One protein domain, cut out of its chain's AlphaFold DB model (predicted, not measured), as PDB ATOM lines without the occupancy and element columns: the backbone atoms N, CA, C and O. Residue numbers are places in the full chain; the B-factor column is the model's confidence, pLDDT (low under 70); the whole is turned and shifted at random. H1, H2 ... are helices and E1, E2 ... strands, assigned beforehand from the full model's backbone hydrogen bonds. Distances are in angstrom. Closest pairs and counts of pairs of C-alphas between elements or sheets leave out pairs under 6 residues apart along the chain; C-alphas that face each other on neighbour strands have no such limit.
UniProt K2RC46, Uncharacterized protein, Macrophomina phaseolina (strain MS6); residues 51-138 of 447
ATOM      1  N   ILE A  51      12.122  35.317  -6.777       85.31
ATOM      2  CA  ILE A  51      13.479  35.206  -7.336       85.31
ATOM      3  C   ILE A  51      13.994  33.770  -7.210       85.31
ATOM      4  O   ILE A  51      13.831  33.150  -6.157       85.31
ATOM      5  N   ILE A  52      14.641  33.251  -8.261       87.75
ATOM      6  CA  ILE A  52      15.459  32.033  -8.190       87.75
ATOM      7  C   ILE A  52      16.940  32.391  -8.091       87.75
ATOM      8  O   ILE A  52      17.433  33.273  -8.796       87.75
ATOM      9  N   ILE A  53      17.677  31.668  -7.254       87.25
ATOM     10  CA  ILE A  53      19.138  31.749  -7.205       87.25
ATOM     11  C   ILE A  53      19.733  30.495  -7.847       87.25
ATOM     12  O   ILE A  53      19.439  29.377  -7.436       87.25
ATOM     13  N   ILE A  54      20.568  30.669  -8.869       85.06
ATOM     14  CA  ILE A  54      21.285  29.594  -9.560       85.06
ATOM     15  C   ILE A  54      22.739  29.602  -9.068       85.06
ATOM     16  O   ILE A  54      23.547  30.462  -9.419       85.06
ATOM     17  N   GLY A  55      23.077  28.616  -8.244       83.12
ATOM     18  CA  GLY A  55      24.354  28.500  -7.548       83.12
ATOM     19  C   GLY A  55      24.293  29.092  -6.141       83.12
ATOM     20  O   GLY A  55      24.451  30.297  -5.946       83.12
ATOM     21  N   ALA A  56      24.170  28.225  -5.137       84.38
ATOM     22  CA  ALA A  56      24.179  28.558  -3.712       84.38
ATOM     23  C   ALA A  56      25.612  28.741  -3.168       84.38
ATOM     24  O   ALA A  56      25.930  28.421  -2.028       84.38
ATOM     25  N   GLY A  57      26.523  29.262  -3.990       75.19
ATOM     26  CA  GLY A  57      27.871  29.634  -3.566       75.19
ATOM     27  C   GLY A  57      27.903  30.978  -2.832       75.19
ATOM     28  O   GLY A  57      26.873  31.563  -2.500       75.19
ATOM     29  N   SER A  58      29.108  31.527  -2.637       69.88
ATOM     30  CA  SER A  58      29.293  32.822  -1.961       69.88
ATOM     31  C   SER A  58      28.513  33.969  -2.617       69.88
ATOM     32  O   SER A  58      27.985  34.816  -1.905       69.88
ATOM     33  N   ARG A  59      28.434  34.004  -3.957       74.56
ATOM     34  CA  ARG A  59      27.681  35.044  -4.686       74.56
ATOM     35  C   ARG A  59      26.173  34.857  -4.546       74.56
ATOM     36  O   ARG A  59      25.478  35.824  -4.273       74.56
ATOM     37  N   GLY A  60      25.686  33.619  -4.660       80.88
ATOM     38  CA  GLY A  60      24.273  33.309  -4.433       80.88
ATOM     39  C   GLY A  60      23.812  33.739  -3.041       80.88
ATOM     40  O   GLY A  60      22.780  34.387  -2.919       80.88
ATOM     41  N   HIS A  61      24.621  33.471  -2.009       83.50
ATOM     42  CA  HIS A  61      24.366  33.941  -0.644       83.50
ATOM     43  C   HIS A  61      24.394  35.469  -0.527       83.50
ATOM     44  O   HIS A  61      23.539  36.029   0.147       83.50
ATOM     45  N   ALA A  62      25.345  36.147  -1.179       78.38
ATOM     46  CA  ALA A  62      25.414  37.609  -1.161       78.38
ATOM     47  C   ALA A  62      24.141  38.237  -1.751       78.38
ATOM     48  O   ALA A  62      23.509  39.058  -1.093       78.38
ATOM     49  N   TYR A  63      23.706  37.780  -2.932       81.19
ATOM     50  CA  TYR A  63      22.472  38.269  -3.549       81.19
ATOM     51  C   TYR A  63      21.235  37.923  -2.721       81.19
ATOM     52  O   TYR A  63      20.387  38.784  -2.501       81.19
ATOM     53  N   ALA A  64      21.134  36.693  -2.216       85.12
ATOM     54  CA  ALA A  64      19.998  36.277  -1.402       85.12
ATOM     55  C   ALA A  64      19.895  37.076  -0.101       85.12
ATOM     56  O   ALA A  64      18.813  37.549   0.230       85.12
ATOM     57  N   SER A  65      21.020  37.291   0.586       83.81
ATOM     58  CA  SER A  65      21.098  38.129   1.783       83.81
ATOM     59  C   SER A  65      20.698  39.572   1.490       83.81
ATOM     60  O   SER A  65      19.918  40.147   2.249       83.81
ATOM     61  N   ALA A  66      21.193  40.153   0.393       79.38
ATOM     62  CA  ALA A  66      20.829  41.505  -0.016       79.38
ATOM     63  C   ALA A  66      19.312  41.618  -0.257       79.38
ATOM     64  O   ALA A  66      18.643  42.505   0.276       79.38
ATOM     65  N   ILE A  67      18.747  40.656  -0.992       82.25
ATOM     66  CA  ILE A  67      17.317  40.584  -1.300       82.25
ATOM     67  C   ILE A  67      16.475  40.467  -0.024       82.25
ATOM     68  O   ILE A  67      15.546  41.256   0.157       82.25
ATOM     69  N   THR A  68      16.779  39.512   0.859       81.38
ATOM     70  CA  THR A  68      15.959  39.236   2.050       81.38
ATOM     71  C   THR A  68      16.098  40.302   3.133       81.38
ATOM     72  O   THR A  68      15.162  40.502   3.909       81.38
ATOM     73  N   THR A  69      17.232  41.007   3.186       77.12
ATOM     74  CA  THR A  69      17.496  42.029   4.209       77.12
ATOM     75  C   THR A  69      17.005  43.415   3.789       77.12
ATOM     76  O   THR A  69      16.528  44.179   4.633       77.12
ATOM     77  N   HIS A  70      17.103  43.757   2.499       75.94
ATOM     78  CA  HIS A  70      16.885  45.128   2.018       75.94
ATOM     79  C   HIS A  70      15.636  45.311   1.156       75.94
ATOM     80  O   HIS A  70      15.255  46.447   0.869       75.94
ATOM     81  N   THR A  71      14.958  44.231   0.768       73.88
ATOM     82  CA  THR A  71      13.808  44.294  -0.144       73.88
ATOM     83  C   THR A  71      12.606  43.513   0.404       73.88
ATOM     84  O   THR A  71      12.705  42.860   1.440       73.88
ATOM     85  N   ALA A  72      11.442  43.583  -0.257       75.00
ATOM     86  CA  ALA A  72      10.320  42.678   0.043       75.00
ATOM     87  C   ALA A  72      10.197  41.508  -0.939       75.00
ATOM     88  O   ALA A  72       9.223  40.756  -0.845       75.00
ATOM     89  N   ALA A  73      11.144  41.355  -1.869       77.69
ATOM     90  CA  ALA A  73      11.152  40.213  -2.768       77.69
ATOM     91  C   ALA A  73      11.343  38.901  -1.991       77.69
ATOM     92  O   ALA A  73      11.861  38.867  -0.872       77.69
ATOM     93  N   ILE A  74      10.880  37.813  -2.595       83.75
ATOM     94  CA  ILE A  74      10.869  36.475  -2.016       83.75
ATOM     95  C   ILE A  74      11.862  35.620  -2.791       83.75
ATOM     96  O   ILE A  74      11.742  35.481  -4.008       83.75
ATOM     97  N   ILE A  75      12.806  34.992  -2.091       86.12
ATOM     98  CA  ILE A  75      13.593  33.904  -2.672       86.12
ATOM     99  C   ILE A  75      12.676  32.680  -2.770       86.12
ATOM    100  O   ILE A  75      12.292  32.073  -1.770       86.12
ATOM    101  N   ALA A  76      12.248  32.377  -3.988       86.06
ATOM    102  CA  ALA A  76      11.224  31.383  -4.285       86.06
ATOM    103  C   ALA A  76      11.806  30.032  -4.715       86.06
ATOM    104  O   ALA A  76      11.120  29.022  -4.621       86.06
ATOM    105  N   ALA A  77      13.051  29.997  -5.188       89.31
ATOM    106  CA  ALA A  77      13.719  28.746  -5.511       89.31
ATOM    107  C   ALA A  77      15.246  28.882  -5.479       89.31
ATOM    108  O   ALA A  77      15.801  29.981  -5.584       89.31
ATOM    109  N   VAL A  78      15.925  27.740  -5.411       91.06
ATOM    110  CA  VAL A  78      17.365  27.615  -5.633       91.06
ATOM    111  C   VAL A  78      17.663  26.444  -6.569       91.06
ATOM    112  O   VAL A  78      17.049  25.383  -6.461       91.06
ATOM    113  N   ALA A  79      18.612  26.629  -7.484       88.62
ATOM    114  CA  ALA A  79      19.193  25.561  -8.291       88.62
ATOM    115  C   ALA A  79      20.683  25.426  -7.955       88.62
ATOM    116  O   ALA A  79      21.466  26.331  -8.236       88.62
ATOM    117  N   GLU A  80      21.080  24.320  -7.335       86.94
ATOM    118  CA  GLU A  80      22.452  24.086  -6.874       86.94
ATOM    119  C   GLU A  80      22.772  22.588  -6.943       86.94
ATOM    120  O   GLU A  80      22.044  21.808  -6.332       86.94
ATOM    121  N   PRO A  81      23.851  22.158  -7.620       80.62
ATOM    122  CA  PRO A  81      24.196  20.739  -7.720       80.62
ATOM    123  C   PRO A  81      24.636  20.112  -6.390       80.62
ATOM    124  O   PRO A  81      24.346  18.940  -6.144       80.62
ATOM    125  N   VAL A  82      25.304  20.861  -5.507       80.19
ATOM    126  CA  VAL A  82      25.777  20.337  -4.217       80.19
ATOM    127  C   VAL A  82      24.633  20.309  -3.203       80.19
ATOM    128  O   VAL A  82      24.185  21.356  -2.743       80.19
ATOM    129  N   ALA A  83      24.198  19.104  -2.816       84.38
ATOM    130  CA  ALA A  83      23.063  18.907  -1.907       84.38
ATOM    131  C   ALA A  83      23.193  19.700  -0.600       84.38
ATOM    132  O   ALA A  83      22.301  20.477  -0.291       84.38
ATOM    133  N   PHE A  84      24.342  19.611   0.078       82.12
ATOM    134  CA  PHE A  84      24.596  20.355   1.314       82.12
ATOM    135  C   PHE A  84      24.355  21.867   1.157       82.12
ATOM    136  O   PHE A  84      23.556  22.445   1.885       82.12
ATOM    137  N   LYS A  85      24.970  22.498   0.145       82.31
ATOM    138  CA  LYS A  85      24.797  23.936  -0.123       82.31
ATOM    139  C   LYS A  85      23.354  24.286  -0.458       82.31
ATOM    140  O   LYS A  85      22.874  25.349  -0.084       82.31
ATOM    141  N   ARG A  86      22.675  23.422  -1.214       90.75
ATOM    142  CA  ARG A  86      21.276  23.620  -1.592       90.75
ATOM    143  C   ARG A  86      20.374  23.590  -0.359       90.75
ATOM    144  O   ARG A  86      19.546  24.482  -0.208       90.75
ATOM    145  N   ASP A  87      20.567  22.611   0.517       86.69
ATOM    146  CA  ASP A  87      19.755  22.410   1.718       86.69
ATOM    147  C   ASP A  87      20.009  23.522   2.753       86.69
ATOM    148  O   ASP A  87      19.057  24.113   3.267       86.69
ATOM    149  N   GLU A  88      21.275  23.895   2.976       86.06
ATOM    150  CA  GLU A  88      21.677  25.050   3.797       86.06
ATOM    151  C   GLU A  88      21.024  26.348   3.293       86.06
ATOM    152  O   GLU A  88      20.464  27.138   4.061       86.06
ATOM    153  N   PHE A  89      21.038  26.562   1.976       88.69
ATOM    154  CA  PHE A  89      20.471  27.752   1.355       88.69
ATOM    155  C   PHE A  89      18.947  27.820   1.506       88.69
ATOM    156  O   PHE A  89      18.402  28.887   1.806       88.69
ATOM    157  N   VAL A  90      18.252  26.689   1.336       88.00
ATOM    158  CA  VAL A  90      16.806  26.580   1.586       88.00
ATOM    159  C   VAL A  90      16.496  26.915   3.044       88.00
ATOM    160  O   VAL A  90      15.618  27.743   3.298       88.00
ATOM    161  N   ALA A  91      17.234  26.327   3.989       86.88
ATOM    162  CA  ALA A  91      17.056  26.573   5.418       86.88
ATOM    163  C   ALA A  91      17.298  28.043   5.797       86.88
ATOM    164  O   ALA A  91      16.620  28.575   6.672       86.88
ATOM    165  N   THR A  92      18.221  28.717   5.108       86.12
ATOM    166  CA  THR A  92      18.598  30.104   5.410       86.12
ATOM    167  C   THR A  92      17.642  31.131   4.795       86.12
ATOM    168  O   THR A  92      17.230  32.070   5.474       86.12
ATOM    169  N   TYR A  93      17.285  30.987   3.513       87.44
ATOM    170  CA  TYR A  93      16.612  32.055   2.755       87.44
ATOM    171  C   TYR A  93      15.179  31.739   2.323       87.44
ATOM    172  O   TYR A  93      14.466  32.656   1.919       87.44
ATOM    173  N   ILE A  94      14.747  30.475   2.388       86.00
ATOM    174  CA  ILE A  94      13.436  30.045   1.874       86.00
ATOM    175  C   ILE A  94      12.515  29.611   3.020       86.00
ATOM    176  O   ILE A  94      11.446  30.199   3.201       86.00
ATOM    177  N   ALA A  95      12.931  28.629   3.826       83.06
ATOM    178  CA  ALA A  95      12.108  28.037   4.886       83.06
ATOM    179  C   ALA A  95      11.600  29.051   5.939       83.06
ATOM    180  O   ALA A  95      10.396  29.044   6.213       83.06
ATOM    181  N   PRO A  96      12.415  30.002   6.452       77.25
ATOM    182  CA  PRO A  96      11.964  30.945   7.484       77.25
ATOM    183  C   PRO A  96      10.804  31.846   7.039       77.25
ATOM    184  O   PRO A  96      10.044  32.357   7.860       77.25
ATOM    185  N   PHE A  97      10.651  32.055   5.729       67.25
ATOM    186  CA  PHE A  97       9.584  32.878   5.163       67.25
ATOM    187  C   PHE A  97       8.322  32.069   4.839       67.25
ATOM    188  O   PHE A  97       7.236  32.650   4.792       67.25
ATOM    189  N   GLN A  98       8.427  30.746   4.676       66.56
ATOM    190  CA  GLN A  98       7.267  29.863   4.517       66.56
ATOM    191  C   GLN A  98       6.472  29.754   5.828       66.56
ATOM    192  O   GLN A  98       5.243  29.819   5.802       66.56
ATOM    193  N   GLU A  99       7.161  29.690   6.971       54.25
ATOM    194  CA  GLU A  99       6.544  29.635   8.309       54.25
ATOM    195  C   GLU A  99       5.796  30.927   8.689       54.25
ATOM    196  O   GLU A  99       4.869  30.903   9.495       54.25
ATOM    197  N   GLN A 100       6.126  32.058   8.055       55.69
ATOM    198  CA  GLN A 100       5.447  33.350   8.241       55.69
ATOM    199  C   GLN A 100       4.191  33.522   7.360       55.69
ATOM    200  O   GLN A 100       3.726  34.644   7.154       55.69
ATOM    201  N   GLY A 101       3.642  32.430   6.814       55.97
ATOM    202  CA  GLY A 101       2.413  32.442   6.013       55.97
ATOM    203  C   GLY A 101       2.603  32.780   4.529       55.97
ATOM    204  O   GLY A 101       1.615  32.937   3.818       55.97
ATOM    205  N   ARG A 102       3.845  32.863   4.026       57.22
ATOM    206  CA  ARG A 102       4.154  33.010   2.585       57.22
ATOM    207  C   ARG A 102       4.397  31.640   1.947       57.22
ATOM    208  O   ARG A 102       5.485  31.342   1.452       57.22
ATOM    209  N   GLN A 103       3.399  30.769   2.046       52.62
ATOM    210  CA  GLN A 103       3.511  29.360   1.674       52.62
ATOM    211  C   GLN A 103       3.766  29.203   0.165       52.62
ATOM    212  O   GLN A 103       3.045  29.762  -0.658       52.62
ATOM    213  N   GLN A 104       4.804  28.454  -0.216       57.75
ATOM    214  CA  GLN A 104       5.111  28.182  -1.622       57.75
ATOM    215  C   GLN A 104       4.444  26.868  -2.043       57.75
ATOM    216  O   GLN A 104       4.726  25.819  -1.474       57.75
ATOM    217  N   ALA A 105       3.574  26.907  -3.054       59.94
ATOM    218  CA  ALA A 105       2.832  25.736  -3.544       59.94
ATOM    219  C   ALA A 105       3.659  24.796  -4.454       59.94
ATOM    220  O   ALA A 105       3.118  23.877  -5.072       59.94
ATOM    221  N   HIS A 106       4.960  25.053  -4.609       67.56
ATOM    222  CA  HIS A 106       5.778  24.551  -5.714       67.56
ATOM    223  C   HIS A 106       7.188  24.120  -5.260       67.56
ATOM    224  O   HIS A 106       7.637  24.546  -4.191       67.56
ATOM    225  N   PRO A 107       7.900  23.277  -6.042       74.06
ATOM    226  CA  PRO A 107       9.275  22.887  -5.741       74.06
ATOM    227  C   PRO A 107      10.192  24.114  -5.673       74.06
ATOM    228  O   PRO A 107      10.162  24.967  -6.557       74.06
ATOM    229  N   HIS A 108      11.012  24.180  -4.627       81.31
ATOM    230  CA  HIS A 108      11.871  25.330  -4.312       81.31
ATOM    231  C   HIS A 108      13.367  24.979  -4.318       81.31
ATOM    232  O   HIS A 108      14.205  25.849  -4.100       81.31
ATOM    233  N   ALA A 109      13.714  23.718  -4.582       90.06
ATOM    234  CA  ALA A 109      15.085  23.231  -4.628       90.06
ATOM    235  C   ALA A 109      15.271  22.316  -5.845       90.06
ATOM    236  O   ALA A 109      14.561  21.322  -5.994       90.06
ATOM    237  N   PHE A 110      16.231  22.658  -6.699       90.81
ATOM    238  CA  PHE A 110      16.565  21.936  -7.926       90.81
ATOM    239  C   PHE A 110      18.051  21.584  -7.931       90.81
ATOM    240  O   PHE A 110      18.877  22.354  -7.432       90.81
ATOM    241  N   SER A 111      18.410  20.428  -8.489       87.38
ATOM    242  CA  SER A 111      19.814  20.011  -8.574       87.38
ATOM    243  C   SER A 111      20.530  20.629  -9.782       87.38
ATOM    244  O   SER A 111      21.738  20.847  -9.744       87.38
ATOM    245  N   ASP A 112      19.775  21.006 -10.819       82.69
ATOM    246  CA  ASP A 112      20.258  21.732 -11.996       82.69
ATOM    247  C   ASP A 112      19.239  22.815 -12.401       82.69
ATOM    248  O   ASP A 112      18.024  22.649 -12.269       82.69
ATOM    249  N   TRP A 113      19.714  23.943 -12.931       82.94
ATOM    250  CA  TRP A 113      18.841  25.013 -13.428       82.94
ATOM    251  C   TRP A 113      17.967  24.555 -14.604       82.94
ATOM    252  O   TRP A 113      16.881  25.094 -14.807       82.94
ATOM    253  N   ARG A 114      18.402  23.546 -15.370       84.12
ATOM    254  CA  ARG A 114      17.616  22.949 -16.459       84.12
ATOM    255  C   ARG A 114      16.375  22.233 -15.945       84.12
ATOM    256  O   ARG A 114      15.344  22.279 -16.610       84.12
ATOM    257  N   GLU A 115      16.454  21.612 -14.767       86.31
ATOM    258  CA  GLU A 115      15.292  20.995 -14.113       86.31
ATOM    259  C   GLU A 115      14.260  22.062 -13.760       86.31
ATOM    260  O   GLU A 115      13.073  21.900 -14.046       86.31
ATOM    261  N   TYR A 116      14.728  23.191 -13.220       86.69
ATOM    262  CA  TYR A 116      13.880  24.348 -12.969       86.69
ATOM    263  C   TYR A 116      13.242  24.880 -14.263       86.69
ATOM    264  O   TYR A 116      12.035  25.095 -14.298       86.69
ATOM    265  N   VAL A 117      14.011  25.047 -15.347       83.75
ATOM    266  CA  VAL A 117      13.476  25.536 -16.632       83.75
ATOM    267  C   VAL A 117      12.418  24.591 -17.195       83.75
ATOM    268  O   VAL A 117      11.373  25.057 -17.656       83.75
ATOM    269  N   ALA A 118      12.648  23.277 -17.144       85.44
ATOM    270  CA  ALA A 118      11.667  22.284 -17.571       85.44
ATOM    271  C   ALA A 118      10.380  22.379 -16.734       85.44
ATOM    272  O   ALA A 118       9.281  22.426 -17.290       85.44
ATOM    273  N   TRP A 119      10.521  22.478 -15.411       86.50
ATOM    274  CA  TRP A 119       9.399  22.636 -14.491       86.50
ATOM    275  C   TRP A 119       8.613  23.938 -14.735       86.50
ATOM    276  O   TRP A 119       7.390  23.898 -14.858       86.50
ATOM    277  N   GLU A 120       9.296  25.076 -14.865       84.38
ATOM    278  CA  GLU A 120       8.684  26.398 -15.059       84.38
ATOM    279  C   GLU A 120       7.983  26.501 -16.418       84.38
ATOM    280  O   GLU A 120       6.882  27.047 -16.518       84.38
ATOM    281  N   THR A 121       8.584  25.931 -17.467       83.50
ATOM    282  CA  THR A 121       7.980  25.861 -18.805       83.50
ATOM    283  C   THR A 121       6.649  25.118 -18.748       83.50
ATOM    284  O   THR A 121       5.636  25.582 -19.272       83.50
ATOM    285  N   GLU A 122       6.633  23.977 -18.071       82.88
ATOM    286  CA  GLU A 122       5.446  23.147 -17.941       82.88
ATOM    287  C   GLU A 122       4.391  23.779 -17.012       82.88
ATOM    288  O   GLU A 122       3.195  23.739 -17.308       82.88
ATOM    289  N   ARG A 123       4.806  24.457 -15.935       82.31
ATOM    290  CA  ARG A 123       3.913  25.253 -15.076       82.31
ATOM    291  C   ARG A 123       3.192  26.342 -15.874       82.31
ATOM    292  O   ARG A 123       1.976  26.489 -15.742       82.31
ATOM    293  N   ARG A 124       3.919  27.072 -16.733       80.44
ATOM    294  CA  ARG A 124       3.345  28.102 -17.617       80.44
ATOM    295  C   ARG A 124       2.344  27.514 -18.609       80.44
ATOM    296  O   ARG A 124       1.295  28.114 -18.814       80.44
ATOM    297  N   ARG A 125       2.605  26.321 -19.165       81.25
ATOM    298  CA  ARG A 125       1.640  25.626 -20.044       81.25
ATOM    299  C   ARG A 125       0.327  25.285 -19.342       81.25
ATOM    300  O   ARG A 125      -0.712  25.275 -19.991       81.25
ATOM    301  N   ARG A 126       0.365  25.013 -18.036       81.31
ATOM    302  CA  ARG A 126      -0.813  24.655 -17.226       81.31
ATOM    303  C   ARG A 126      -1.594  25.860 -16.693       81.31
ATOM    304  O   ARG A 126      -2.578  25.657 -15.993       81.31
ATOM    305  N   GLY A 127      -1.170  27.090 -16.995       67.88
ATOM    306  CA  GLY A 127      -1.844  28.308 -16.533       67.88
ATOM    307  C   GLY A 127      -1.658  28.614 -15.041       67.88
ATOM    308  O   GLY A 127      -2.540  29.211 -14.438       67.88
ATOM    309  N   GLY A 128      -0.547  28.190 -14.423       59.50
ATOM    310  CA  GLY A 128      -0.276  28.484 -13.008       59.50
ATOM    311  C   GLY A 128      -0.066  29.981 -12.728       59.50
ATOM    312  O   GLY A 128       0.561  30.681 -13.527       59.50
ATOM    313  N   GLU A 129      -0.529  30.453 -11.567       55.97
ATOM    314  CA  GLU A 129      -0.627  31.892 -11.256       55.97
ATOM    315  C   GLU A 129       0.685  32.542 -10.766       55.97
ATOM    316  O   GLU A 129       0.917  33.712 -11.057       55.97
ATOM    317  N   GLU A 130       1.599  31.807 -10.109       62.09
ATOM    318  CA  GLU A 130       2.857  32.374  -9.580       62.09
ATOM    319  C   GLU A 130       4.115  31.705 -10.161       62.09
ATOM    320  O   GLU A 130       4.317  30.498 -10.021       62.09
ATOM    321  N   GLY A 131       4.973  32.493 -10.817       62.31
ATOM    322  CA  GLY A 131       6.262  32.064 -11.371       62.31
ATOM    323  C   GLY A 131       7.451  32.756 -10.705       62.31
ATOM    324  O   GLY A 131       7.303  33.448  -9.700       62.31
ATOM    325  N   ILE A 132       8.642  32.561 -11.265       68.19
ATOM    326  CA  ILE A 132       9.833  33.340 -10.914       68.19
ATOM    327  C   ILE A 132       9.953  34.538 -11.859       68.19
ATOM    328  O   ILE A 132       9.809  34.402 -13.075       68.19
ATOM    329  N   ASP A 133      10.279  35.683 -11.278       67.94
ATOM    330  CA  ASP A 133      10.439  36.974 -11.932       67.94
ATOM    331  C   ASP A 133      11.911  37.268 -12.311       67.94
ATOM    332  O   ASP A 133      12.151  38.053 -13.224       67.94
ATOM    333  N   ALA A 134      12.909  36.651 -11.648       64.75
ATOM    334  CA  ALA A 134      14.340  36.894 -11.912       64.75
ATOM    335  C   ALA A 134      15.280  35.742 -11.498       64.75
ATOM    336  O   ALA A 134      14.951  34.986 -10.583       64.75
ATOM    337  N   ALA A 135      16.471  35.655 -12.120       58.59
ATOM    338  CA  ALA A 135      17.509  34.651 -11.843       58.59
ATOM    339  C   ALA A 135      18.921  35.261 -11.668       58.59
ATOM    340  O   ALA A 135      19.298  36.156 -12.419       58.59
ATOM    341  N   PHE A 136      19.724  34.727 -10.736       62.03
ATOM    342  CA  PHE A 136      21.136  35.106 -10.502       62.03
ATOM    343  C   PHE A 136      22.068  33.893 -10.650       62.03
ATOM    344  O   PHE A 136      21.700  32.824 -10.183       62.03
ATOM    345  N   VAL A 137      23.265  34.036 -11.247       58.47
ATOM    346  CA  VAL A 137      24.197  32.917 -11.553       58.47
ATOM    347  C   VAL A 137      25.596  33.141 -10.955       58.47
ATOM    348  O   VAL A 137      26.123  34.252 -11.024       58.47
ATOM    349  N   GLY A 138      26.265  32.095 -10.440       51.41
ATOM    350  CA  GLY A 138      27.687  32.195 -10.064       51.41
ATOM    351  C   GLY A 138      28.501  30.892 -10.076       51.41
ATOM    352  O   GLY A 138      28.220  29.987  -9.298       51.41
TER     353      GLY A 138
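What this domain is: This is residues 51 to 138 of the 447 residues of an uncharacterized protein of Macrophomina phaseolina (strain MS6) (UniProt K2RC46). A small sheet of three parallel strands has two helices, H1 and H2, side by side over one face. H4 meets the sheet with its first residues, 113 to 116, and reaches away from it. The long link before H4 pairs briefly beside E2 with residues 109 to 110, and the chain then returns from H4 to add E3 at the sheet's edge. The printed part has 88 residues with four named helices and three named strands, in the order E1 H1 E2 H2 H3 H4 E3; the sheet's order is E2 E1 E3, and the class is mixed, helices and strands. The whole is compact, with a radius of gyration of the C-alphas of 12.3 A, and spans 33 by 28 by 19 A.

How they stand to each other: E1, residues 51 to 54, is the inner strand of the sheet. Its neighbour E2, residues 74 to 79, is an edge strand, parallel to it at 23 degrees, with N 51 and O 74 at 2.8 A and N 79 and O 53 at 2.9 A, within hydrogen-bond range. The other edge strand, E3, residues 134 to 137, is parallel to E1 at 19 degrees, with N 54 and O 136 within hydrogen-bond range at 2.8 A. H1, residues 58 to 70, is on the sheet at a height of 8.8 A and runs along the strands, at 1 degree to E1 on the local plane. It lies over E1 with 5 of its C-alphas, and only just not over E2 and E3, with 2 on each. E1, H1 and E2 form a strand-helix-strand unit, two parallel neighbour strands with a helix between them in the chain, and its crossover is right-handed. H2, residues 83 to 93, is on the same face, over E2 at a height of 9.6 A, and the closest C-alphas of the two are those of Tyr 93 and Ile 75, 6.5 A apart. H1 and H2 on this sheet make two layers, helices on one face of a sheet. These helices touch, closest at the C-alphas of Ala 64 and Tyr 93, 6.8 A apart, and run the same way at a shallow tilt of 15 degrees. H3, residues 95 to 98, only grazes the sheet with those residues; it and H2 meet only through their link. H4, residues 113 to 125, only grazes the sheet with its residues 113 to 116; the closest C-alphas of H4 and E2 are those of Trp 113 and Ala 79, 5.2 A apart. H4 is apart from H1, H2 and H3. In H1, H2 and H4 every O i to N i+4 pair is within hydrogen-bond range; H3 is too short for such a pair, and its one O i to N i+3 pair is within range.

Where its parts are: E1 begins at C-alpha 51, (13.479, 35.206, -7.336), and is 9.9 A from first to last C-alpha. H1 follows with 17.9 A, then E2 with 15.1 A and H2 with 15.4 A. H3 is 5.2 A long. H4, 18.4 A long, begins at C-alpha 113, (18.841, 25.013, -13.428). E3, 10.6 A long, ends at C-alpha 137, (24.197, 32.917, -11.553).

The domain as a whole: The two C-alphas farthest apart are those of Ser 58 and Arg 126, at 34.7 A. The printed part has no cut. The link from H3 to H4, residues 99 to 112, is long; within it residues 109 to 110 pair, parallel, with residues 78 to 79 of E2. The link from H4 to E3 is short, and the other links are tight. The mean pLDDT of the printed part is 77.6; residue 58, residues 97 to 106 and residues 127 to 138 are under 70, and E3 has a mean of 61.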